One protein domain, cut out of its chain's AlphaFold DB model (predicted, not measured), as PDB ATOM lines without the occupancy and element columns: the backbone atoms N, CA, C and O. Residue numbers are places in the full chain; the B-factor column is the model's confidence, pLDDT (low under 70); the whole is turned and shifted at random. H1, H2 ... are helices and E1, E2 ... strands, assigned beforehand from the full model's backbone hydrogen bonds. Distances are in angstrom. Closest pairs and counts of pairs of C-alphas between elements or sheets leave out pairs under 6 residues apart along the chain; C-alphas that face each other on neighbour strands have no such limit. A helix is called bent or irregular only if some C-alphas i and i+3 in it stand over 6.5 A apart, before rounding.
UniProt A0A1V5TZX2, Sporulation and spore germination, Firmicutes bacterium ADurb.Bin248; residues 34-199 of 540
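This is residues 34 to 199 of the 540 residues of the protein "Sporulation and spore germination" of Firmicutes bacterium ADurb.Bin248 (UniProt A0A1V5TZX2). Two helices, H1 and H2, make the core, packed between a long two-stranded hairpin, E1 and E2, on one side and a three-stranded sheet, E3, E4 and E5, on the other. H3 extends from one end of this body, and at the other end the tail of residues 34 to 49 sticks out and makes much of the length. The printed part has 166 residues with three named helices and five named strands, in the order E1 E2 H1 E3 E4 H2 E5 H3, a mixed class of helices and strands. The larger sheet runs E3, E4, E5 and is mixed; E1 and E2 are antiparallel. The whole is loose, with a radius of gyration of the C-alphas of 19.1 A and spans of 77 by 34 by 33 A.

Residues 34 to 52 have no named element. E1, residues 53 to 63, begins at C-alpha 53 (259.919, 261.788, 227.585) and is 29.9 A long. E2, residues 69 to 78, is 24.0 A long and bends by 67 degrees at residue 75. H1 is residues 84 to 94, 15.3 A. E3, residues 109 to 116, measures 20.2 A and bends by 53 degrees at residue 112; E4, residues 121 to 127, measures 20.3 A. H2, residues 133 to 151, begins at C-alpha 133 (258.025, 227.496, 238.356) and is 26.7 A long. E5 is residues 156 to 160, 13.5 A. H3, residues 182 to 198, is 25.5 A long, ends at C-alpha 198 (270.255, 211.552, 242.024) and is only just irregular: C-alphas 194 and 197 are 6.7 A apart.

E3 and E4 form an antiparallel hairpin, with N 112 and O 124 at 2.8 A, within hydrogen-bond range. E4 and E5 are parallel, with N 125 and O 159 at 2.8 A; E4, H2 and E5 make a strand-helix-strand unit, two parallel neighbour strands with a helix between, its crossover right-handed. H1 and H2 lie on the same face of this sheet, two layers, at heights of 9.2 A and 8.5 A. H1 runs along the strands, at 9 degrees to E3 on the local plane; H2 runs slantwise, at 45 degrees to E5 on the local plane. H1 and H2 touch, H2 with residues 143 to 151 alone, at a steep tilt of 41 degrees, opposite ways; the closest C-alphas, of Ala 85 and Val 147, are 5.1 A apart. The hairpin E1 and E2 has N 57 and O 74 at 2.8 A. The closest C-alphas of E1 and H2, those of Tyr 60 and Ala 142, are 5.3 A apart; those of E1 and H1, Leu 59 and Leu 92, 5.8 A. Both strands are apart from E3, E4 and E5. H3, with residues 182 to 186 alone, touches H2 at a steep tilt of 50 degrees, opposite ways; the closest C-alphas, of Arg 134 and Leu 186, are 6.7 A apart. In H1 and H2 every O i to N i+4 pair is within hydrogen-bond range; in H3, 10 of 13 are.

The two C-alphas farthest apart, of Glu 39 and Asn 198, are 77.3 A apart. Without residues 34 to 49, the body spans 57 by 33 by 27 A. The printed part has no cut. The links from H1 to E3 and from E5 to H3 are long; residues 101 to 102 of the first pair antiparallel with residues 62 to 63 of E1. The model's mean pLDDT over the printed part is 89.8, with residues 34 to 35, 49 to 50 and 194 to 199 under 70.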
ATOM      1  N   PRO A  34     281.962 273.979 216.094       65.50
ATOM      2  CA  PRO A  34     280.687 273.847 215.405       65.50
ATOM      3  C   PRO A  34     280.355 275.176 214.706       65.50
ATOM      4  O   PRO A  34     280.699 276.245 215.226       65.50
ATOM      5  N   PRO A  35     279.687 275.142 213.541       66.69
ATOM      6  CA  PRO A  35     279.328 276.356 212.821       66.69
ATOM      7  C   PRO A  35     278.560 277.314 213.735       66.69
ATOM      8  O   PRO A  35     277.660 276.897 214.469       66.69
ATOM      9  N   ALA A  36     278.924 278.598 213.686       70.00
ATOM     10  CA  ALA A  36     278.330 279.622 214.536       70.00
ATOM     11  C   ALA A  36     276.802 279.631 214.379       70.00
ATOM     12  O   ALA A  36     276.272 279.803 213.276       70.00
ATOM     13  N   LEU A  37     276.092 279.436 215.491       74.06
ATOM     14  CA  LEU A  37     274.636 279.458 215.489       74.06
ATOM     15  C   LEU A  37     274.137 280.901 215.325       74.06
ATOM     16  O   LEU A  37     274.656 281.801 215.990       74.06
ATOM     17  N   PRO A  38     273.117 281.143 214.480       76.38
ATOM     18  CA  PRO A  38     272.532 282.469 214.349       76.38
ATOM     19  C   PRO A  38     271.835 282.880 215.649       76.38
ATOM     20  O   PRO A  38     271.278 282.039 216.362       76.38
ATOM     21  N   GLU A  39     271.811 284.182 215.934       80.75
ATOM     22  CA  GLU A  39     270.996 284.713 217.028       80.75
ATOM     23  C   GLU A  39     269.529 284.300 216.850       80.75
ATOM     24  O   GLU A  39     268.959 284.436 215.763       80.75
ATOM     25  N   SER A  40     268.909 283.798 217.920       78.50
ATOM     26  CA  SER A  40     267.520 283.338 217.896       78.50
ATOM     27  C   SER A  40     266.631 284.139 218.832       78.50
ATOM     28  O   SER A  40     266.955 284.420 219.990       78.50
ATOM     29  N   SER A  41     265.424 284.419 218.352       82.38
ATOM     30  CA  SER A  41     264.333 284.957 219.159       82.38
ATOM     31  C   SER A  41     263.643 283.892 220.022       82.38
ATOM     32  O   SER A  41     262.964 284.262 220.976       82.38
ATOM     33  N   ALA A  42     263.857 282.594 219.762       83.88
ATOM     34  CA  ALA A  42     263.226 281.489 220.494       83.88
ATOM     35  C   ALA A  42     263.526 281.557 221.994       83.88
ATOM     36  O   ALA A  42     264.679 281.742 222.357       83.88
ATOM     37  N   THR A  43     262.545 281.411 222.877       87.31
ATOM     38  CA  THR A  43     262.782 281.377 224.330       87.31
ATOM     39  C   THR A  43     262.928 279.945 224.843       87.31
ATOM     40  O   THR A  43     262.385 279.033 224.215       87.31
ATOM     41  N   PRO A  44     263.618 279.742 225.979       87.88
ATOM     42  CA  PRO A  44     263.649 278.450 226.654       87.88
ATOM     43  C   PRO A  44     262.227 277.944 226.934       87.88
ATOM     44  O   PRO A  44     261.351 278.768 227.233       87.88
ATOM     45  N   PRO A  45     261.979 276.627 226.821       89.38
ATOM     46  CA  PRO A  45     260.701 276.051 227.221       89.38
ATOM     47  C   PRO A  45     260.471 276.307 228.712       89.38
ATOM     48  O   PRO A  45     261.423 276.354 229.483       89.38
ATOM     49  N   ALA A  46     259.220 276.507 229.126       85.75
ATOM     50  CA  ALA A  46     258.910 276.640 230.546       85.75
ATOM     51  C   ALA A  46     259.137 275.300 231.258       85.75
ATOM     52  O   ALA A  46     258.960 274.247 230.653       85.75
ATOM     53  N   ALA A  47     259.483 275.335 232.545       81.38
ATOM     54  CA  ALA A  47     259.458 274.128 233.359       81.38
ATOM     55  C   ALA A  47     258.018 273.595 233.408       81.38
ATOM     56  O   ALA A  47     257.101 274.311 233.817       81.38
ATOM     57  N   VAL A  48     257.828 272.356 232.964       76.75
ATOM     58  CA  VAL A  48     256.558 271.638 233.055       76.75
ATOM     59  C   VAL A  48     256.771 270.498 234.040       76.75
ATOM     60  O   VAL A  48     257.630 269.646 233.829       76.75
ATOM     61  N   GLU A  49     256.025 270.494 235.142       66.19
ATOM     62  CA  GLU A  49     256.056 269.372 236.081       66.19
ATOM     63  C   GLU A  49     255.429 268.129 235.433       66.19
ATOM     64  O   GLU A  49     254.333 268.205 234.873       66.19
ATOM     65  N   GLY A  50     256.115 266.986 235.526       62.12
ATOM     66  CA  GLY A  50     255.606 265.694 235.053       62.12
ATOM     67  C   GLY A  50     255.605 265.503 233.533       62.12
ATOM     68  O   GLY A  50     254.858 264.667 233.029       62.12
ATOM     69  N   GLU A  51     256.396 266.277 232.784       70.31
ATOM     70  CA  GLU A  51     256.595 266.037 231.352       70.31
ATOM     71  C   GLU A  51     257.572 264.869 231.142       70.31
ATOM     72  O   GLU A  51     258.790 265.051 231.108       70.31
ATOM     73  N   ASP A  52     257.029 263.658 231.013       78.94
ATOM     74  CA  ASP A  52     257.816 262.472 230.677       78.94
ATOM     75  C   ASP A  52     258.220 262.488 229.195       78.94
ATOM     76  O   ASP A  52     257.418 262.761 228.295       78.94
ATOM     77  N   ALA A  53     259.477 262.143 228.924       84.81
ATOM     78  CA  ALA A  53     259.919 261.788 227.585       84.81
ATOM     79  C   ALA A  53     259.358 260.421 227.179       84.81
ATOM     80  O   ALA A  53     258.804 259.684 227.991       84.81
ATOM     81  N   SER A  54     259.525 260.052 225.909       89.44
ATOM     82  CA  SER A  54     259.152 258.720 225.432       89.44
ATOM     83  C   SER A  54     260.265 258.065 224.631       89.44
ATOM     84  O   SER A  54     261.082 258.743 224.011       89.44
ATOM     85  N   PHE A  55     260.297 256.736 224.644       93.81
ATOM     86  CA  PHE A  55     261.225 255.944 223.847       93.81
ATOM     87  C   PHE A  55     260.533 254.712 223.268       93.81
ATOM     88  O   PHE A  55     259.517 254.243 223.785       93.81
ATOM     89  N   LYS A  56     261.103 254.183 222.184       95.38
ATOM     90  CA  LYS A  56     260.709 252.898 221.606       95.38
ATOM     91  C   LYS A  56     261.380 251.773 222.391       95.38
ATOM     92  O   LYS A  56     262.595 251.604 222.304       95.38
ATOM     93  N   ALA A  57     260.595 251.032 223.157       97.50
ATOM     94  CA  ALA A  57     261.024 249.876 223.926       97.50
ATOM     95  C   ALA A  57     260.751 248.588 223.146       97.50
ATOM     96  O   ALA A  57     259.695 248.452 222.534       97.50
ATOM     97  N   GLN A  58     261.671 247.624 223.201       98.25
ATOM     98  CA  GLN A  58     261.399 246.254 222.759       98.25
ATOM     99  C   GLN A  58     260.993 245.421 223.974       98.25
ATOM    100  O   GLN A  58     261.806 245.195 224.870       98.25
ATOM    101  N   LEU A  59     259.740 244.980 223.996       98.62
ATOM    102  CA  LEU A  59     259.171 244.170 225.068       98.62
ATOM    103  C   LEU A  59     259.084 242.716 224.613       98.62
ATOM    104  O   LEU A  59     258.570 242.431 223.533       98.62
ATOM    105  N   TYR A  60     259.614 241.792 225.412       98.31
ATOM    106  CA  TYR A  60     259.759 240.397 224.995       98.31
ATOM    107  C   TYR A  60     258.611 239.526 225.505       98.31
ATOM    108  O   TYR A  60     258.578 239.136 226.672       98.31
ATOM    109  N   PHE A  61     257.702 239.163 224.602       98.56
ATOM    110  CA  PHE A  61     256.521 238.343 224.880       98.56
ATOM    111  C   PHE A  61     256.698 236.885 224.442       98.56
ATOM    112  O   PHE A  61     257.513 236.576 223.571       98.56
ATOM    113  N   VAL A  62     255.930 235.968 225.026       97.94
ATOM    114  CA  VAL A  62     255.997 234.536 224.703       97.94
ATOM    115  C   VAL A  62     255.257 234.258 223.392       97.94
ATOM    116  O   VAL A  62     254.154 234.752 223.172       97.94
ATOM    117  N   SER A  63     255.822 233.427 222.514       96.00
ATOM    118  CA  SER A  63     255.126 232.960 221.308       96.00
ATOM    119  C   SER A  63     253.873 232.133 221.627       96.00
ATOM    120  O   SER A  63     253.776 231.475 222.667       96.00
ATOM    121  N   GLU A  64     252.924 232.074 220.692       94.31
ATOM    122  CA  GLU A  64     251.722 231.231 220.807       94.31
ATOM    123  C   GLU A  64     252.051 229.768 221.178       94.31
ATOM    124  O   GLU A  64     251.413 229.190 222.054       94.31
ATOM    125  N   ASP A  65     253.121 229.195 220.614       91.62
ATOM    126  CA  ASP A  65     253.575 227.824 220.908       91.62
ATOM    127  C   ASP A  65     254.396 227.676 222.206       91.62
ATOM    128  O   ASP A  65     254.661 226.555 222.644       91.62
ATOM    129  N   GLY A  66     254.805 228.787 222.826       91.06
ATOM    130  CA  GLY A  66     255.507 228.819 224.115       91.06
ATOM    131  C   GLY A  66     256.994 228.552 224.049       91.06
ATOM    132  O   GLY A  66     257.619 228.334 225.081       91.06
ATOM    133  N   ARG A  67     257.560 228.521 222.842       92.81
ATOM    134  CA  ARG A  67     258.942 228.085 222.642       92.81
ATOM    135  C   ARG A  67     259.943 229.216 222.559       92.81
ATOM    136  O   ARG A  67     261.140 228.967 222.671       92.81
ATOM    137  N   LYS A  68     259.492 230.444 222.322       95.81
ATOM    138  CA  LYS A  68     260.371 231.587 222.073       95.81
ATOM    139  C   LYS A  68     259.859 232.842 222.757       95.81
ATOM    140  O   LYS A  68     258.660 232.986 222.983       95.81
ATOM    141  N   LEU A  69     260.791 233.755 223.000       97.81
ATOM    142  CA  LEU A  69     260.498 235.153 223.269       97.81
ATOM    143  C   LEU A  69     260.576 235.936 221.953       97.81
ATOM    144  O   LEU A  69     261.530 235.771 221.190       97.81
ATOM    145  N   TYR A  70     259.575 236.766 221.688       97.12
ATOM    146  CA  TYR A  70     259.506 237.648 220.528       97.12
ATOM    147  C   TYR A  70     259.407 239.105 220.983       97.12
ATOM    148  O   TYR A  70     258.584 239.400 221.851       97.12
ATOM    149  N   PRO A  71     260.217 240.013 220.411       97.56
ATOM    150  CA  PRO A  71     260.115 241.430 220.714       97.56
ATOM    151  C   PRO A  71     258.886 242.041 220.032       97.56
ATOM    152  O   PRO A  71     258.633 241.802 218.849       97.56
ATOM    153  N   GLU A  72     258.170 242.880 220.766       97.88
ATOM    154  CA  GLU A  72     257.154 243.801 220.262       97.88
ATOM    155  C   GLU A  72     257.571 245.234 220.630       97.88
ATOM    156  O   GLU A  72     258.009 245.488 221.752       97.88
ATOM    157  N   GLU A  73     257.508 246.164 219.673       98.25
ATOM    158  CA  GLU A  73     257.919 247.556 219.898       98.25
ATOM    159  C   GLU A  73     256.772 248.359 220.516       98.25
ATOM    160  O   GLU A  73     255.709 248.477 219.913       98.25
ATOM    161  N   HIS A  74     257.003 248.943 221.691       97.62
ATOM    162  CA  HIS A  74     256.063 249.825 222.387       97.62
ATOM    163  C   HIS A  74     256.670 251.218 222.536       97.62
ATOM    164  O   HIS A  74     257.880 251.360 222.697       97.62
ATOM    165  N   THR A  75     255.848 252.266 222.513       96.19
ATOM    166  CA  THR A  75     256.303 253.621 222.871       96.19
ATOM    167  C   THR A  75     255.949 253.893 224.325       96.19
ATOM    168  O   THR A  75     254.771 253.975 224.659       96.19
ATOM    169  N   LEU A  76     256.960 254.023 225.184       94.50
ATOM    170  CA  LEU A  76     256.784 254.120 226.635       94.50
ATOM    171  C   LEU A  76     257.305 255.445 227.174       94.50
ATOM    172  O   LEU A  76     258.316 255.955 226.691       94.50
ATOM    173  N   ALA A  77     256.621 255.969 228.189       90.94
ATOM    174  CA  ALA A  77     256.996 257.194 228.882       90.94
ATOM    175  C   ALA A  77     258.003 256.930 230.019       90.94
ATOM    176  O   ALA A  77     257.882 255.941 230.753       90.94
ATOM    177  N   TYR A  78     258.989 257.813 230.159       89.06
ATOM    178  CA  TYR A  78     260.022 257.806 231.200       89.06
ATOM    179  C   TYR A  78     260.595 259.219 231.380       89.06
ATOM    180  O   TYR A  78     260.454 260.071 230.505       89.06
ATOM    181  N   GLY A  79     261.278 259.483 232.486       80.88
ATOM    182  CA  GLY A  79     261.731 260.837 232.782       80.88
ATOM    183  C   GLY A  79     262.611 260.907 234.016       80.88
ATOM    184  O   GLY A  79     263.304 259.952 234.372       80.88
ATOM    185  N   THR A  80     262.596 262.062 234.676       78.12
ATOM    186  CA  THR A  80     263.372 262.281 235.897       78.12
ATOM    187  C   THR A  80     262.978 261.274 236.976       78.12
ATOM    188  O   THR A  80     261.808 261.139 237.319       78.12
ATOM    189  N   GLY A  81     263.971 260.555 237.503       77.88
ATOM    190  CA  GLY A  81     263.781 259.552 238.556       77.88
ATOM    191  C   GLY A  81     263.200 258.209 238.097       77.88
ATOM    192  O   GLY A  81     263.142 257.297 238.912       77.88
ATOM    193  N   LYS A  82     262.824 258.047 236.818       86.75
ATOM    194  CA  LYS A  82     262.306 256.782 236.272       86.75
ATOM    195  C   LYS A  82     263.189 256.261 235.143       86.75
ATOM    196  O   LYS A  82     263.290 256.879 234.081       86.75
ATOM    197  N   SER A  83     263.800 255.097 235.355       92.75
ATOM    198  CA  SER A  83     264.670 254.465 234.357       92.75
ATOM    199  C   SER A  83     263.895 253.912 233.154       92.75
ATOM    200  O   SER A  83     262.693 253.629 233.238       92.75
ATOM    201  N   ARG A  84     264.584 253.697 232.023       95.38
ATOM    202  CA  ARG A  84     263.978 253.005 230.873       95.38
ATOM    203  C   ARG A  84     263.691 251.548 231.205       95.38
ATOM    204  O   ARG A  84     262.676 251.035 230.746       95.38
ATOM    205  N   ALA A  85     264.531 250.898 232.016       97.06
ATOM    206  CA  ALA A  85     264.263 249.546 232.509       97.06
ATOM    207  C   ALA A  85     262.940 249.471 233.286       97.06
ATOM    208  O   ALA A  85     262.104 248.624 232.981       97.06
ATOM    209  N   GLU A  86     262.700 250.383 234.231       96.69
ATOM    210  CA  GLU A  86     261.448 250.415 234.994       96.69
ATOM    211  C   GLU A  86     260.230 250.672 234.098       96.69
ATOM    212  O   GLU A  86     259.201 250.004 234.224       96.69
ATOM    213  N   ALA A  87     260.340 251.613 233.154       96.19
ATOM    214  CA  ALA A  87     259.290 251.858 232.172       96.19
ATOM    215  C   ALA A  87     259.021 250.615 231.303       96.19
ATOM    216  O   ALA A  87     257.864 250.242 231.119       96.19
ATOM    217  N   ALA A  88     260.068 249.942 230.820       98.31
ATOM    218  CA  ALA A  88     259.961 248.757 229.975       98.31
ATOM    219  C   ALA A  88     259.369 247.550 230.713       98.31
ATOM    220  O   ALA A  88     258.513 246.864 230.160       98.31
ATOM    221  N   VAL A  89     259.752 247.308 231.971       98.50
ATOM    222  CA  VAL A  89     259.164 246.228 232.781       98.50
ATOM    223  C   VAL A  89     257.685 246.506 233.079       98.50
ATOM    224  O   VAL A  89     256.867 245.594 232.982       98.50
ATOM    225  N   ASN A  90     257.305 247.761 233.345       97.12
ATOM    226  CA  ASN A  90     255.891 248.144 233.438       97.12
ATOM    227  C   ASN A  90     255.133 247.922 232.117       97.12
ATOM    228  O   ASN A  90     254.002 247.442 232.130       97.12
ATOM    229  N   GLY A  91     255.751 248.232 230.973       96.81
ATOM    230  CA  GLY A  91     255.183 247.919 229.660       96.81
ATOM    231  C   GLY A  91     254.992 246.412 229.462       96.81
ATOM    232  O   GLY A  91     253.944 245.973 229.000       96.81
ATOM    233  N   LEU A  92     255.969 245.601 229.879       98.12
ATOM    234  CA  LEU A  92     255.897 244.142 229.801       98.12
ATOM    235  C   LEU A  92     254.740 243.578 230.647       98.12
ATOM    236  O   LEU A  92     254.071 242.638 230.217       98.12
ATOM    237  N   LEU A  93     254.477 244.174 231.815       97.06
ATOM    238  CA  LEU A  93     253.337 243.847 232.682       97.06
ATOM    239  C   LEU A  93     251.974 244.190 232.061       97.06
ATOM    240  O   LEU A  93     250.988 243.520 232.365       97.06
ATOM    241  N   ALA A  94     251.903 245.207 231.198       95.56
ATOM    242  CA  ALA A  94     250.666 245.563 230.498       95.56
ATOM    243  C   ALA A  94     250.248 244.500 229.461       95.56
ATOM    244  O   ALA A  94     249.069 244.414 229.109       95.56
ATOM    245  N   GLY A  95     251.192 243.659 229.030       95.44
ATOM    246  CA  GLY A  95     250.969 242.581 228.073       95.44
ATOM    247  C   GLY A  95     251.155 243.006 226.609       95.44
ATOM    248  O   GLY A  95     251.369 244.183 226.318       95.44
ATOM    249  N   PRO A  96     251.116 242.036 225.678       97.38
ATOM    250  CA  PRO A  96     251.276 242.302 224.252       97.38
ATOM    251  C   PRO A  96     250.028 242.953 223.646       97.38
ATOM    252  O   PRO A  96     248.899 242.658 224.041       97.38
ATOM    253  N   GLU A  97     250.221 243.766 222.611       95.56
ATOM    254  CA  GLU A  97     249.150 244.243 221.731       95.56
ATOM    255  C   GLU A  97     248.785 243.188 220.675       95.56
ATOM    256  O   GLU A  97     247.634 243.092 220.236       95.56
ATOM    257  N   SER A  98     249.759 242.373 220.251       93.94
ATOM    258  CA  SER A  98     249.542 241.299 219.285       93.94
ATOM    259  C   SER A  98     248.811 240.104 219.897       93.94
ATOM    260  O   SER A  98     249.301 239.453 220.817       93.94
ATOM    261  N   ALA A  99     247.706 239.698 219.270       92.38
ATOM    262  CA  ALA A  99     246.978 238.475 219.622       92.38
ATOM    263  C   ALA A  99     247.752 237.169 219.325       92.38
ATOM    264  O   ALA A  99     247.288 236.091 219.685       92.38
ATOM    265  N   LEU A 100     248.902 237.244 218.641       93.44
ATOM    266  CA  LEU A 100     249.777 236.094 218.361       93.44
ATOM    267  C   LEU A 100     250.829 235.866 219.457       93.44
ATOM    268  O   LEU A 100     251.615 234.916 219.383       93.44
ATOM    269  N   LEU A 101     250.883 236.764 220.439       97.38
ATOM    270  CA  LEU A 101     251.808 236.716 221.557       97.38
ATOM    271  C   LEU A 101     251.029 236.515 222.853       97.38
ATOM    272  O   LEU A 101     249.854 236.857 222.971       97.38
ATOM    273  N   ARG A 102     251.704 235.930 223.834       97.50
ATOM    274  CA  ARG A 102     251.181 235.705 225.176       97.50
ATOM    275  C   ARG A 102     251.989 236.518 226.186       97.50
ATOM    276  O   ARG A 102     253.190 236.711 225.972       97.50
ATOM    277  N   PRO A 103     251.368 236.969 227.289       97.19
ATOM    278  CA  PRO A 103     252.094 237.611 228.376       97.19
ATOM    279  C   PRO A 103     253.264 236.748 228.859       97.19
ATOM    280  O   PRO A 103     253.130 235.533 229.005       97.19
ATOM    281  N   SER A 104     254.411 237.385 229.103       97.25
ATOM    282  CA  SER A 104     255.590 236.715 229.669       97.25
ATOM    283  C   SER A 104     255.630 236.754 231.189       97.25
ATOM    284  O   SER A 104     256.281 235.914 231.804       97.25
ATOM    285  N   VAL A 105     254.972 237.747 231.788       96.38
ATOM    286  CA  VAL A 105     254.886 237.904 233.238       96.38
ATOM    287  C   VAL A 105     253.523 237.374 233.694       96.38
ATOM    288  O   VAL A 105     252.505 237.788 233.134       96.38
ATOM    289  N   PRO A 106     253.481 236.436 234.657       91.69
ATOM    290  CA  PRO A 106     252.237 235.918 235.212       91.69
ATOM    291  C   PRO A 106     251.338 237.015 235.786       91.69
ATOM    292  O   PRO A 106     251.819 237.983 236.376       91.69
ATOM    293  N   ALA A 107     250.023 236.828 235.657       88.25
ATOM    294  CA  ALA A 107     249.051 237.680 236.332       88.25
ATOM    295  C   ALA A 107     249.210 237.573 237.859       88.25
ATOM    296  O   ALA A 107     249.496 236.495 238.373       88.25
ATOM    297  N   GLY A 108     248.995 238.685 238.567       87.06
ATOM    298  CA  GLY A 108     249.111 238.762 240.029       87.06
ATOM    299  C   GLY A 108     250.458 239.282 240.538       87.06
ATOM    300  O   GLY A 108     250.550 239.639 241.709       87.06
ATOM    301  N   LEU A 109     251.475 239.399 239.675       90.56
ATOM    302  CA  LEU A 109     252.739 240.054 240.015       90.56
ATOM    303  C   LEU A 109     252.661 241.573 239.811       90.56
ATOM    304  O   LEU A 109     252.168 242.052 238.789       90.56
ATOM    305  N   TYR A 110     253.222 242.322 240.757       91.88
ATOM    306  CA  TYR A 110     253.338 243.779 240.720       91.88
ATOM    307  C   TYR A 110     254.805 244.182 240.775       91.88
ATOM    308  O   TYR A 110     255.537 243.707 241.641       91.88
ATOM    309  N   LEU A 111     255.233 245.059 239.867       95.62
ATOM    310  CA  LEU A 111     256.560 245.660 239.953       95.62
ATOM    311  C   LEU A 111     256.588 246.611 241.149       95.62
ATOM    312  O   LEU A 111     255.830 247.577 241.192       95.62
ATOM    313  N   GLU A 112     257.470 246.339 242.102       91.88
ATOM    314  CA  GLU A 112     257.729 247.227 243.227       91.88
ATOM    315  C   GLU A 112     258.674 248.354 242.799       91.88
ATOM    316  O   GLU A 112     258.339 249.528 242.919       91.88
ATOM    317  N   HIS A 113     259.854 247.999 242.283       92.25
ATOM    318  CA  HIS A 113     260.821 248.948 241.736       92.25
ATOM    319  C   HIS A 113     261.892 248.241 240.894       92.25
ATOM    320  O   HIS A 113     262.021 247.012 240.900       92.25
ATOM    321  N   VAL A 114     262.687 249.049 240.192       95.81
ATOM    322  CA  VAL A 114     263.919 248.627 239.524       95.81
ATOM    323  C   VAL A 114     265.098 249.374 240.135       95.81
ATOM    324  O   VAL A 114     265.084 250.598 240.228       95.81
ATOM    325  N   GLU A 115     266.134 248.642 240.522       95.69
ATOM    326  CA  GLU A 115     267.390 249.183 241.042       95.69
ATOM    327  C   GLU A 115     268.488 248.969 239.995       95.69
ATOM    328  O   GLU A 115     268.802 247.837 239.614       95.69
ATOM    329  N   LEU A 116     269.059 250.070 239.505       95.38
ATOM    330  CA  LEU A 116     270.191 250.048 238.583       95.38
ATOM    331  C   LEU A 116     271.504 250.184 239.351       95.38
ATOM    332  O   LEU A 116     271.622 251.018 240.248       95.38
ATOM    333  N   SER A 117     272.500 249.400 238.962       94.88
ATOM    334  CA  SER A 117     273.877 249.533 239.429       94.88
ATOM    335  C   SER A 117     274.795 249.853 238.240       94.88
ATOM    336  O   SER A 117     274.388 250.520 237.293       94.88
ATOM    337  N   LEU A 118     276.052 249.418 238.280       88.94
ATOM    338  CA  LEU A 118     277.008 249.546 237.190       88.94
ATOM    339  C   LEU A 118     276.710 248.570 236.041       88.94
ATOM    340  O   LEU A 118     276.429 248.999 234.927       88.94
ATOM    341  N   ASP A 119     276.771 247.261 236.297       86.38
ATOM    342  CA  ASP A 119     276.576 246.216 235.280       86.38
ATOM    343  C   ASP A 119     275.416 245.261 235.593       86.38
ATOM    344  O   ASP A 119     275.168 244.334 234.820       86.38
ATOM    345  N   VAL A 120     274.690 245.514 236.686       95.75
ATOM    346  CA  VAL A 120     273.556 244.719 237.164       95.75
ATOM    347  C   VAL A 120     272.293 245.573 237.263       95.75
ATOM    348  O   VAL A 120     272.334 246.730 237.686       95.75
ATOM    349  N   CYS A 121     271.159 244.974 236.903       97.81
ATOM    350  CA  CYS A 121     269.823 245.502 237.138       97.81
ATOM    351  C   CYS A 121     269.030 244.517 238.004       97.81
ATOM    352  O   CYS A 121     268.895 243.340 237.668       97.81
ATOM    353  N   ASN A 122     268.495 245.005 239.116       97.25
ATOM    354  CA  ASN A 122     267.656 244.228 240.016       97.25
ATOM    355  C   ASN A 122     266.202 244.655 239.843       97.25
ATOM    356  O   ASN A 122     265.882 245.840 239.935       97.25
ATOM    357  N   VAL A 123     265.323 243.689 239.601       97.88
ATOM    358  CA  VAL A 123     263.894 243.924 239.393       97.88
ATOM    359  C   VAL A 123     263.126 243.266 240.528       97.88
ATOM    360  O   VAL A 123     263.248 242.063 240.739       97.88
ATOM    361  N   TYR A 124     262.342 244.044 241.269       95.88
ATOM    362  CA  TYR A 124     261.658 243.565 242.466       95.88
ATOM    363  C   TYR A 124     260.161 243.459 242.215       95.88
ATOM    364  O   TYR A 124     259.521 244.444 241.850       95.88
ATOM    365  N   PHE A 125     259.605 242.268 242.420       95.31
ATOM    366  CA  PHE A 125     258.173 242.011 242.336       95.31
ATOM    367  C   PHE A 125     257.572 241.701 243.703       95.31
ATOM    368  O   PHE A 125     258.234 241.155 244.580       95.31
ATOM    369  N   THR A 126     256.286 241.995 243.841       92.19
ATOM    370  CA  THR A 126     255.417 241.547 244.939       92.19
ATOM    371  C   THR A 126     254.126 240.957 244.361       92.19
ATOM    372  O   THR A 126     253.948 240.934 243.140       92.19
ATOM    373  N   GLY A 127     253.218 240.473 245.213       89.38
ATOM    374  CA  GLY A 127     251.900 239.968 244.808       89.38
ATOM    375  C   GLY A 127     251.770 238.454 244.930       89.38
ATOM    376  O   GLY A 127     252.206 237.881 245.924       89.38
ATOM    377  N   ASP A 128     251.165 237.816 243.929       88.06
ATOM    378  CA  ASP A 128     250.910 236.375 243.922       88.06
ATOM    379  C   ASP A 128     252.034 235.633 243.189       88.06
ATOM    380  O   ASP A 128     252.203 235.767 241.973       88.06
ATOM    381  N   PHE A 129     252.814 234.833 243.923       86.44
ATOM    382  CA  PHE A 129     253.842 233.999 243.300       86.44
ATOM    383  C   PHE A 129     253.185 232.961 242.373       86.44
ATOM    384  O   PHE A 129     252.201 232.331 242.773       86.44
ATOM    385  N   PRO A 130     253.698 232.743 241.149       88.19
ATOM    386  CA  PRO A 130     253.094 231.789 240.227       88.19
ATOM    387  C   PRO A 130     253.140 230.350 240.765       88.19
ATOM    388  O   PRO A 130     254.169 229.892 241.255       88.19
ATOM    389  N   GLU A 131     252.045 229.605 240.584       85.00
ATOM    390  CA  GLU A 131     251.946 228.193 241.001       85.00
ATOM    391  C   GLU A 131     252.956 227.283 240.276       85.00
ATOM    392  O   GLU A 131     253.435 226.296 240.838       85.00
ATOM    393  N   GLU A 132     253.290 227.615 239.025       85.94
ATOM    394  CA  GLU A 132     254.243 226.870 238.205       85.94
ATOM    395  C   GLU A 132     255.581 227.609 238.095       85.94
ATOM    396  O   GLU A 132     255.659 228.726 237.575       85.94
ATOM    397  N   ILE A 133     256.673 226.931 238.461       87.12
ATOM    398  CA  ILE A 133     258.025 227.496 238.356       87.12
ATOM    399  C   ILE A 133     258.391 227.916 236.923       87.12
ATOM    400  O   ILE A 133     259.089 228.907 236.725       87.12
ATOM    401  N   ARG A 134     257.883 227.218 235.897       91.44
ATOM    402  CA  ARG A 134     258.104 227.600 234.490       91.44
ATOM    403  C   ARG A 134     257.624 229.014 234.192       91.44
ATOM    404  O   ARG A 134     258.252 229.704 233.390       91.44
ATOM    405  N   ALA A 135     256.537 229.443 234.825       93.94
ATOM    406  CA  ALA A 135     255.997 230.779 234.643       93.94
ATOM    407  C   ALA A 135     256.943 231.833 235.250       93.94
ATOM    408  O   ALA A 135     257.228 232.842 234.608       93.94
ATOM    409  N   TRP A 136     257.533 231.544 236.417       94.25
ATOM    410  CA  TRP A 136     258.587 232.368 237.022       94.25
ATOM    411  C   TRP A 136     259.854 232.436 236.158       94.25
ATOM    412  O   TRP A 136     260.347 233.520 235.853       94.25
ATOM    413  N   LEU A 137     260.361 231.292 235.689       95.06
ATOM    414  CA  LEU A 137     261.551 231.237 234.829       95.06
ATOM    415  C   LEU A 137     261.337 231.956 233.489       95.06
ATOM    416  O   LEU A 137     262.248 232.610 232.981       95.06
ATOM    417  N   THR A 138     260.126 231.874 232.936       97.25
ATOM    418  CA  THR A 138     259.741 232.607 231.724       97.25
ATOM    419  C   THR A 138     259.737 234.113 231.962       97.25
ATOM    420  O   THR A 138     260.325 234.847 231.166       97.25
ATOM    421  N   ALA A 139     259.150 234.569 233.074       97.81
ATOM    422  CA  ALA A 139     259.171 235.977 233.458       97.81
ATOM    423  C   ALA A 139     260.611 236.484 233.582       97.81
ATOM    424  O   ALA A 139     260.959 237.488 232.964       97.81
ATOM    425  N   ARG A 140     261.481 235.741 234.282       97.38
ATOM    426  CA  ARG A 140     262.908 236.074 234.421       97.38
ATOM    427  C   ARG A 140     263.596 236.251 233.070       97.38
ATOM    428  O   ARG A 140     264.237 237.276 232.846       97.38
ATOM    429  N   ALA A 141     263.428 235.300 232.150       98.12
ATOM    430  CA  ALA A 141     264.030 235.368 230.818       98.12
ATOM    431  C   ALA A 141     263.524 236.567 229.995       98.12
ATOM    432  O   ALA A 141     264.317 237.258 229.350       98.12
ATOM    433  N   ALA A 142     262.219 236.844 230.040       98.56
ATOM    434  CA  ALA A 142     261.615 237.977 229.345       98.56
ATOM    435  C   ALA A 142     262.044 239.332 229.920       98.56
ATOM    436  O   ALA A 142     262.345 240.254 229.159       98.56
ATOM    437  N   ILE A 143     262.112 239.444 231.249       98.69
ATOM    438  CA  ILE A 143     262.594 240.641 231.944       98.69
ATOM    439  C   ILE A 143     264.062 240.882 231.592       98.69
ATOM    440  O   ILE A 143     264.403 241.996 231.211       98.69
ATOM    441  N   ALA A 144     264.913 239.851 231.620       98.38
ATOM    442  CA  ALA A 144     266.321 239.986 231.252       98.38
ATOM    443  C   ALA A 144     266.501 240.498 229.811       98.38
ATOM    444  O   ALA A 144     267.272 241.427 229.576       98.38
ATOM    445  N   ALA A 145     265.751 239.947 228.849       98.44
ATOM    446  CA  ALA A 145     265.778 240.410 227.460       98.44
ATOM    447  C   ALA A 145     265.268 241.857 227.307       98.44
ATOM    448  O   ALA A 145     265.876 242.660 226.598       98.44
ATOM    449  N   THR A 146     264.189 242.204 228.013       98.69
ATOM    450  CA  THR A 146     263.572 243.539 227.980       98.69
ATOM    451  C   THR A 146     264.480 244.602 228.607       98.69
ATOM    452  O   THR A 146     264.700 245.656 228.014       98.69
ATOM    453  N   VAL A 147     265.072 244.317 229.771       98.50
ATOM    454  CA  VAL A 147     266.031 245.204 230.450       98.50
ATOM    455  C   VAL A 147     267.285 245.401 229.603       98.50
ATOM    456  O   VAL A 147     267.733 246.534 229.438       98.50
ATOM    457  N   TYR A 148     267.819 244.332 229.007       97.75
ATOM    458  CA  TYR A 148     268.963 244.444 228.107       97.75
ATOM    459  C   TYR A 148     268.657 245.329 226.895       97.75
ATOM    460  O   TYR A 148     269.468 246.177 226.538       97.75
ATOM    461  N   ALA A 149     267.479 245.192 226.284       97.56
ATOM    462  CA  ALA A 149     267.085 246.053 225.171       97.56
ATOM    463  C   ALA A 149     266.868 247.518 225.593       97.56
ATOM    464  O   ALA A 149     267.127 248.423 224.799       97.56
ATOM    465  N   ALA A 150     266.404 247.760 226.822       96.44
ATOM    466  CA  ALA A 150     266.150 249.101 227.338       96.44
ATOM    467  C   ALA A 150     267.426 249.829 227.791       96.44
ATOM    468  O   ALA A 150     267.570 251.011 227.494       96.44
ATOM    469  N   GLU A 151     268.346 249.151 228.487       94.38
ATOM    470  CA  GLU A 151     269.512 249.777 229.137       94.38
ATOM    471  C   GLU A 151     270.872 249.239 228.674       94.38
ATOM    472  O   GLU A 151     271.904 249.807 229.020       94.38
ATOM    473  N   GLY A 152     270.915 248.149 227.905       94.44
ATOM    474  CA  GLY A 152     272.162 247.460 227.552       94.44
ATOM    475  C   GLY A 152     272.758 246.626 228.694       94.44
ATOM    476  O   GLY A 152     273.861 246.098 228.561       94.44
ATOM    477  N   ILE A 153     272.039 246.481 229.812       94.50
ATOM    478  CA  ILE A 153     272.500 245.762 231.004       94.50
ATOM    479  C   ILE A 153     272.233 244.265 230.841       94.50
ATOM    480  O   ILE A 153     271.091 243.819 230.756       94.50
ATOM    481  N   GLY A 154     273.309 243.481 230.778       93.19
ATOM    482  CA  GLY A 154     273.264 242.038 230.524       93.19
ATOM    483  C   GLY A 154     273.270 241.161 231.775       93.19
ATOM    484  O   GLY A 154     273.477 239.957 231.647       93.19
ATOM    485  N   ALA A 155     273.128 241.726 232.971       95.88
ATOM    486  CA  ALA A 155     273.081 240.976 234.221       95.88
ATOM    487  C   ALA A 155     271.837 241.402 235.005       95.88
ATOM    488  O   ALA A 155     271.756 242.534 235.477       95.88
ATOM    489  N   VAL A 156     270.840 240.522 235.084       98.19
ATOM    490  CA  VAL A 156     269.528 240.852 235.644       98.19
ATOM    491  C   VAL A 156     269.142 239.855 236.728       98.19
ATOM    492  O   VAL A 156     269.148 238.646 236.490       98.19
ATOM    493  N   ASN A 157     268.785 240.359 237.907       97.62
ATOM    494  CA  ASN A 157     268.156 239.563 238.962       97.62
ATOM    495  C   ASN A 157     266.679 239.937 239.064       97.62
ATOM    496  O   ASN A 157     266.304 241.088 238.831       97.62
ATOM    497  N   VAL A 158     265.846 238.965 239.425       97.06
ATOM    498  CA  VAL A 158     264.415 239.184 239.635       97.06
ATOM    499  C   VAL A 158     264.057 238.621 240.997       97.06
ATOM    500  O   VAL A 158     264.148 237.415 241.207       97.06
ATOM    501  N   PHE A 159     263.666 239.505 241.901       95.25
ATOM    502  CA  PHE A 159     263.327 239.182 243.278       95.25
ATOM    503  C   PHE A 159     261.815 239.141 243.454       95.25
ATOM    504  O   PHE A 159     261.083 239.863 242.775       95.25
ATOM    505  N   PHE A 160     261.353 238.330 244.399       92.31
ATOM    506  CA  PHE A 160     259.962 238.312 244.831       92.31
ATOM    507  C   PHE A 160     259.899 238.586 246.332       92.31
ATOM    508  O   PHE A 160     260.562 237.900 247.107       92.31
ATOM    509  N   ASN A 161     259.151 239.614 246.733       88.81
ATOM    510  CA  ASN A 161     259.097 240.127 248.105       88.81
ATOM    511  C   ASN A 161     260.497 240.349 248.706       88.81
ATOM    512  O   ASN A 161     260.765 239.987 249.845       88.81
ATOM    513  N   GLY A 162     261.415 240.908 247.912       87.56
ATOM    514  CA  GLY A 162     262.787 241.182 248.351       87.56
ATOM    515  C   GLY A 162     263.709 239.961 248.451       87.56
ATOM    516  O   GLY A 162     264.852 240.128 248.860       87.56
ATOM    517  N   VAL A 163     263.268 238.767 248.046       89.50
ATOM    518  CA  VAL A 163     264.035 237.519 248.190       89.50
ATOM    519  C   VAL A 163     264.320 236.877 246.836       89.50
ATOM    520  O   VAL A 163     263.504 236.964 245.917       89.50
ATOM    521  N   GLU A 164     265.482 236.228 246.704       91.62
ATOM    522  CA  GLU A 164     265.793 235.314 245.596       91.62
ATOM    523  C   GLU A 164     265.041 233.991 245.826       91.62
ATOM    524  O   GLU A 164     265.406 233.244 246.736       91.62
ATOM    525  N   PRO A 165     263.986 233.665 245.055       88.88
ATOM    526  CA  PRO A 165     263.151 232.502 245.367       88.88
ATOM    527  C   PRO A 165     263.882 231.171 245.165       88.88
ATOM    528  O   PRO A 165     263.527 230.169 245.788       88.88
ATOM    529  N   GLY A 166     264.894 231.149 244.291       87.75
ATOM    530  CA  GLY A 166     265.565 229.923 243.886       87.75
ATOM    531  C   GLY A 166     264.650 228.939 243.146       87.75
ATOM    532  O   GLY A 166     263.501 229.224 242.799       87.75
ATOM    533  N   TYR A 167     265.173 227.742 242.898       86.56
ATOM    534  CA  TYR A 167     264.404 226.599 242.410       86.56
ATOM    535  C   TYR A 167     264.954 225.320 243.035       86.56
ATOM    536  O   TYR A 167     266.150 225.084 242.957       86.56
ATOM    537  N   LEU A 168     264.109 224.510 243.687       81.56
ATOM    538  CA  LEU A 168     264.543 223.317 244.438       81.56
ATOM    539  C   LEU A 168     265.727 223.611 245.385       81.56
ATOM    540  O   LEU A 168     266.741 222.918 245.350       81.56
ATOM    541  N   GLU A 169     265.599 224.678 246.186       78.44
ATOM    542  CA  GLU A 169     266.606 225.157 247.158       78.44
ATOM    543  C   GLU A 169     267.954 225.579 246.547       78.44
ATOM    544  O   GLU A 169     268.937 225.781 247.259       78.44
ATOM    545  N   ARG A 170     268.011 225.757 245.224       83.44
ATOM    546  CA  ARG A 170     269.215 226.168 244.502       83.44
ATOM    547  C   ARG A 170     269.108 227.596 243.973       83.44
ATOM    548  O   ARG A 170     268.017 228.015 243.571       83.44
ATOM    549  N   PRO A 171     270.223 228.343 243.967       89.38
ATOM    550  CA  PRO A 171     270.259 229.707 243.465       89.38
ATOM    551  C   PRO A 171     270.000 229.722 241.965       89.38
ATOM    552  O   PRO A 171     270.632 228.990 241.212       89.38
ATOM    553  N   LEU A 172     269.102 230.596 241.519       89.38
ATOM    554  CA  LEU A 172     268.852 230.778 240.092       89.38
ATOM    555  C   LEU A 172     269.871 231.699 239.405       89.38
ATOM    556  O   LEU A 172     269.865 231.800 238.173       89.38
ATOM    557  N   GLY A 173     270.691 232.396 240.196       88.69
ATOM    558  CA  GLY A 173     271.756 233.278 239.739       88.69
ATOM    559  C   GLY A 173     271.290 234.499 238.942       88.69
ATOM    560  O   GLY A 173     270.107 234.721 238.679       88.69
ATOM    561  N   THR A 174     272.262 235.295 238.522       93.75
ATOM    562  CA  THR A 174     272.061 236.470 237.681       93.75
ATOM    563  C   THR A 174     271.894 236.066 236.223       93.75
ATOM    564  O   THR A 174     272.731 235.362 235.655       93.75
ATOM    565  N   LEU A 175     270.815 236.529 235.595       94.75
ATOM    566  CA  LEU A 175     270.415 236.106 234.261       94.75
ATOM    567  C   LEU A 175     270.840 237.125 233.200       94.75
ATOM    568  O   LEU A 175     270.516 238.310 233.274       94.75
ATOM    569  N   SER A 176     271.544 236.648 232.178       94.00
ATOM    570  CA  SER A 176     271.692 237.358 230.905       94.00
ATOM    571  C   SER A 176     270.537 236.999 229.966       94.00
ATOM    572  O   SER A 176     269.941 235.932 230.137       94.00
ATOM    573  N   PRO A 177     270.219 237.833 228.953       94.44
ATOM    574  CA  PRO A 177     269.263 237.453 227.919       94.44
ATOM    575  C   PRO A 177     269.571 236.055 227.381       94.44
ATOM    576  O   PRO A 177     270.707 235.768 226.994       94.44
ATOM    577  N   VAL A 178     268.565 235.182 227.386       92.12
ATOM    578  CA  VAL A 178     268.738 233.795 226.948       92.12
ATOM    579  C   VAL A 178     269.113 233.769 225.464       92.12
ATOM    580  O   VAL A 178     268.422 234.350 224.628       92.12
ATOM    581  N   SER A 179     270.235 233.127 225.134       83.94
ATOM    582  CA  SER A 179     270.726 233.027 223.752       83.94
ATOM    583  C   SER A 179     270.015 231.938 222.947       83.94
ATOM    584  O   SER A 179     269.916 232.034 221.724       83.94
ATOM    585  N   ASP A 180     269.535 230.900 223.635       84.81
ATOM    586  CA  ASP A 180     268.778 229.794 223.055       84.81
ATOM    587  C   ASP A 180     267.270 230.085 223.021       84.81
ATOM    588  O   ASP A 180     266.775 231.075 223.559       84.81
ATOM    589  N   ALA A 181     266.508 229.185 222.395       91.50
ATOM    590  CA  ALA A 181     265.054 229.220 222.479       91.50
ATOM    591  C   ALA A 181     264.582 229.050 223.938       91.50
ATOM    592  O   ALA A 181     265.170 228.288 224.710       91.50
ATOM    593  N   LEU A 182     263.495 229.736 224.302       95.31
ATOM    594  CA  LEU A 182     262.940 229.727 225.657       95.31
ATOM    595  C   LEU A 182     262.660 228.300 226.147       95.31
ATOM    596  O   LEU A 182     262.981 227.965 227.280       95.31
ATOM    597  N   ASP A 183     262.116 227.430 225.295       93.12
ATOM    598  CA  ASP A 183     261.833 226.042 225.671       93.12
ATOM    599  C   ASP A 183     263.091 225.212 225.955       93.12
ATOM    600  O   ASP A 183     263.037 224.281 226.754       93.12
ATOM    601  N   VAL A 184     264.214 225.520 225.301       92.81
ATOM    602  CA  VAL A 184     265.508 224.892 225.589       92.81
ATOM    603  C   VAL A 184     266.005 225.354 226.950       92.81
ATOM    604  O   VAL A 184     266.332 224.509 227.777       92.81
ATOM    605  N   TYR A 185     265.980 226.664 227.209       93.00
ATOM    606  CA  TYR A 185     266.339 227.225 228.513       93.00
ATOM    607  C   TYR A 185     265.521 226.595 229.650       93.00
ATOM    608  O   TYR A 185     266.094 226.073 230.603       93.00
ATOM    609  N   LEU A 186     264.190 226.564 229.519       92.88
ATOM    610  CA  LEU A 186     263.299 225.998 230.536       92.88
ATOM    611  C   LEU A 186     263.564 224.506 230.770       92.88
ATOM    612  O   LEU A 186     263.645 224.073 231.916       92.88
ATOM    613  N   ARG A 187     263.736 223.720 229.699       89.75
ATOM    614  CA  ARG A 187     264.060 222.290 229.825       89.75
ATOM    615  C   ARG A 187     265.407 222.058 230.494       89.75
ATOM    616  O   ARG A 187     265.500 221.141 231.300       89.75
ATOM    617  N   ASN A 188     266.424 222.854 230.166       87.38
ATOM    618  CA  ASN A 188     267.742 222.731 230.786       87.38
ATOM    619  C   ASN A 188     267.652 223.043 232.284       87.38
ATOM    620  O   ASN A 188     268.081 222.226 233.084       87.38
ATOM    621  N   MET A 189     266.977 224.133 232.667       87.06
ATOM    622  CA  MET A 189     266.733 224.463 234.079       87.06
ATOM    623  C   MET A 189     266.033 223.325 234.830       87.06
ATOM    624  O   MET A 189     266.411 222.981 235.943       87.06
ATOM    625  N   GLU A 190     265.021 222.698 234.235       84.75
ATOM    626  CA  GLU A 190     264.345 221.562 234.866       84.75
ATOM    627  C   GLU A 190     265.222 220.319 234.951       84.75
ATOM    628  O   GLU A 190     265.239 219.651 235.982       84.75
ATOM    629  N   GLN A 191     265.937 219.995 233.875       78.88
ATOM    630  CA  GLN A 191     266.788 218.816 233.814       78.88
ATOM    631  C   GLN A 191     267.960 218.933 234.786       78.88
ATOM    632  O   GLN A 191     268.200 218.003 235.556       78.88
ATOM    633  N   ASP A 192     268.658 220.064 234.772       74.75
ATOM    634  CA  ASP A 192     269.821 220.304 235.619       74.75
ATOM    635  C   ASP A 192     269.416 220.182 237.091       74.75
ATOM    636  O   ASP A 192     270.043 219.451 237.852       74.75
ATOM    637  N   TYR A 193     268.278 220.756 237.480       71.44
ATOM    638  CA  TYR A 193     267.843 220.753 238.874       71.44
ATOM    639  C   TYR A 193     267.180 219.428 239.302       71.44
ATOM    640  O   TYR A 193     267.250 219.065 240.476       71.44
ATOM    641  N   ALA A 194     266.589 218.656 238.379       68.50
ATOM    642  CA  ALA A 194     265.979 217.353 238.681       68.50
ATOM    643  C   ALA A 194     266.984 216.184 238.735       68.50
ATOM    644  O   ALA A 194     266.747 215.187 239.424       68.50
ATOM    645  N   VAL A 195     268.096 216.264 237.996       61.81
ATOM    646  CA  VAL A 195     269.096 215.180 237.915       61.81
ATOM    647  C   VAL A 195     270.052 215.203 239.104       61.81
ATOM    648  O   VAL A 195     270.470 214.147 239.582       61.81
ATOM    649  N   ILE A 196     270.366 216.393 239.607       61.62
ATOM    650  CA  ILE A 196     271.383 216.604 240.635       61.62
ATOM    651  C   ILE A 196     271.156 215.800 241.934       61.62
ATOM    652  O   ILE A 196     272.105 215.143 242.372       61.62
ATOM    653  N   PRO A 197     269.947 215.745 242.531       58.12
ATOM    654  CA  PRO A 197     269.709 214.965 243.751       58.12
ATOM    655  C   PRO A 197     269.978 213.457 243.600       58.12
ATOM    656  O   PRO A 197     270.072 212.744 244.597       58.12
ATOM    657  N   ASN A 198     270.087 212.964 242.361       58.03
ATOM    658  CA  ASN A 198     270.255 211.552 242.024       58.03
ATOM    659  C   ASN A 198     271.670 211.204 241.522       58.03
ATOM    660  O   ASN A 198     271.894 210.073 241.076       58.03
ATOM    661  N   LEU A 199     272.623 212.144 241.556       59.84
ATOM    662  CA  LEU A 199     274.005 211.865 241.158       59.84
ATOM    663  C   LEU A 199     274.653 210.845 242.118       59.84
ATOM    664  O   LEU A 199     274.441 210.921 243.331       59.84
TER     665      LEU A 199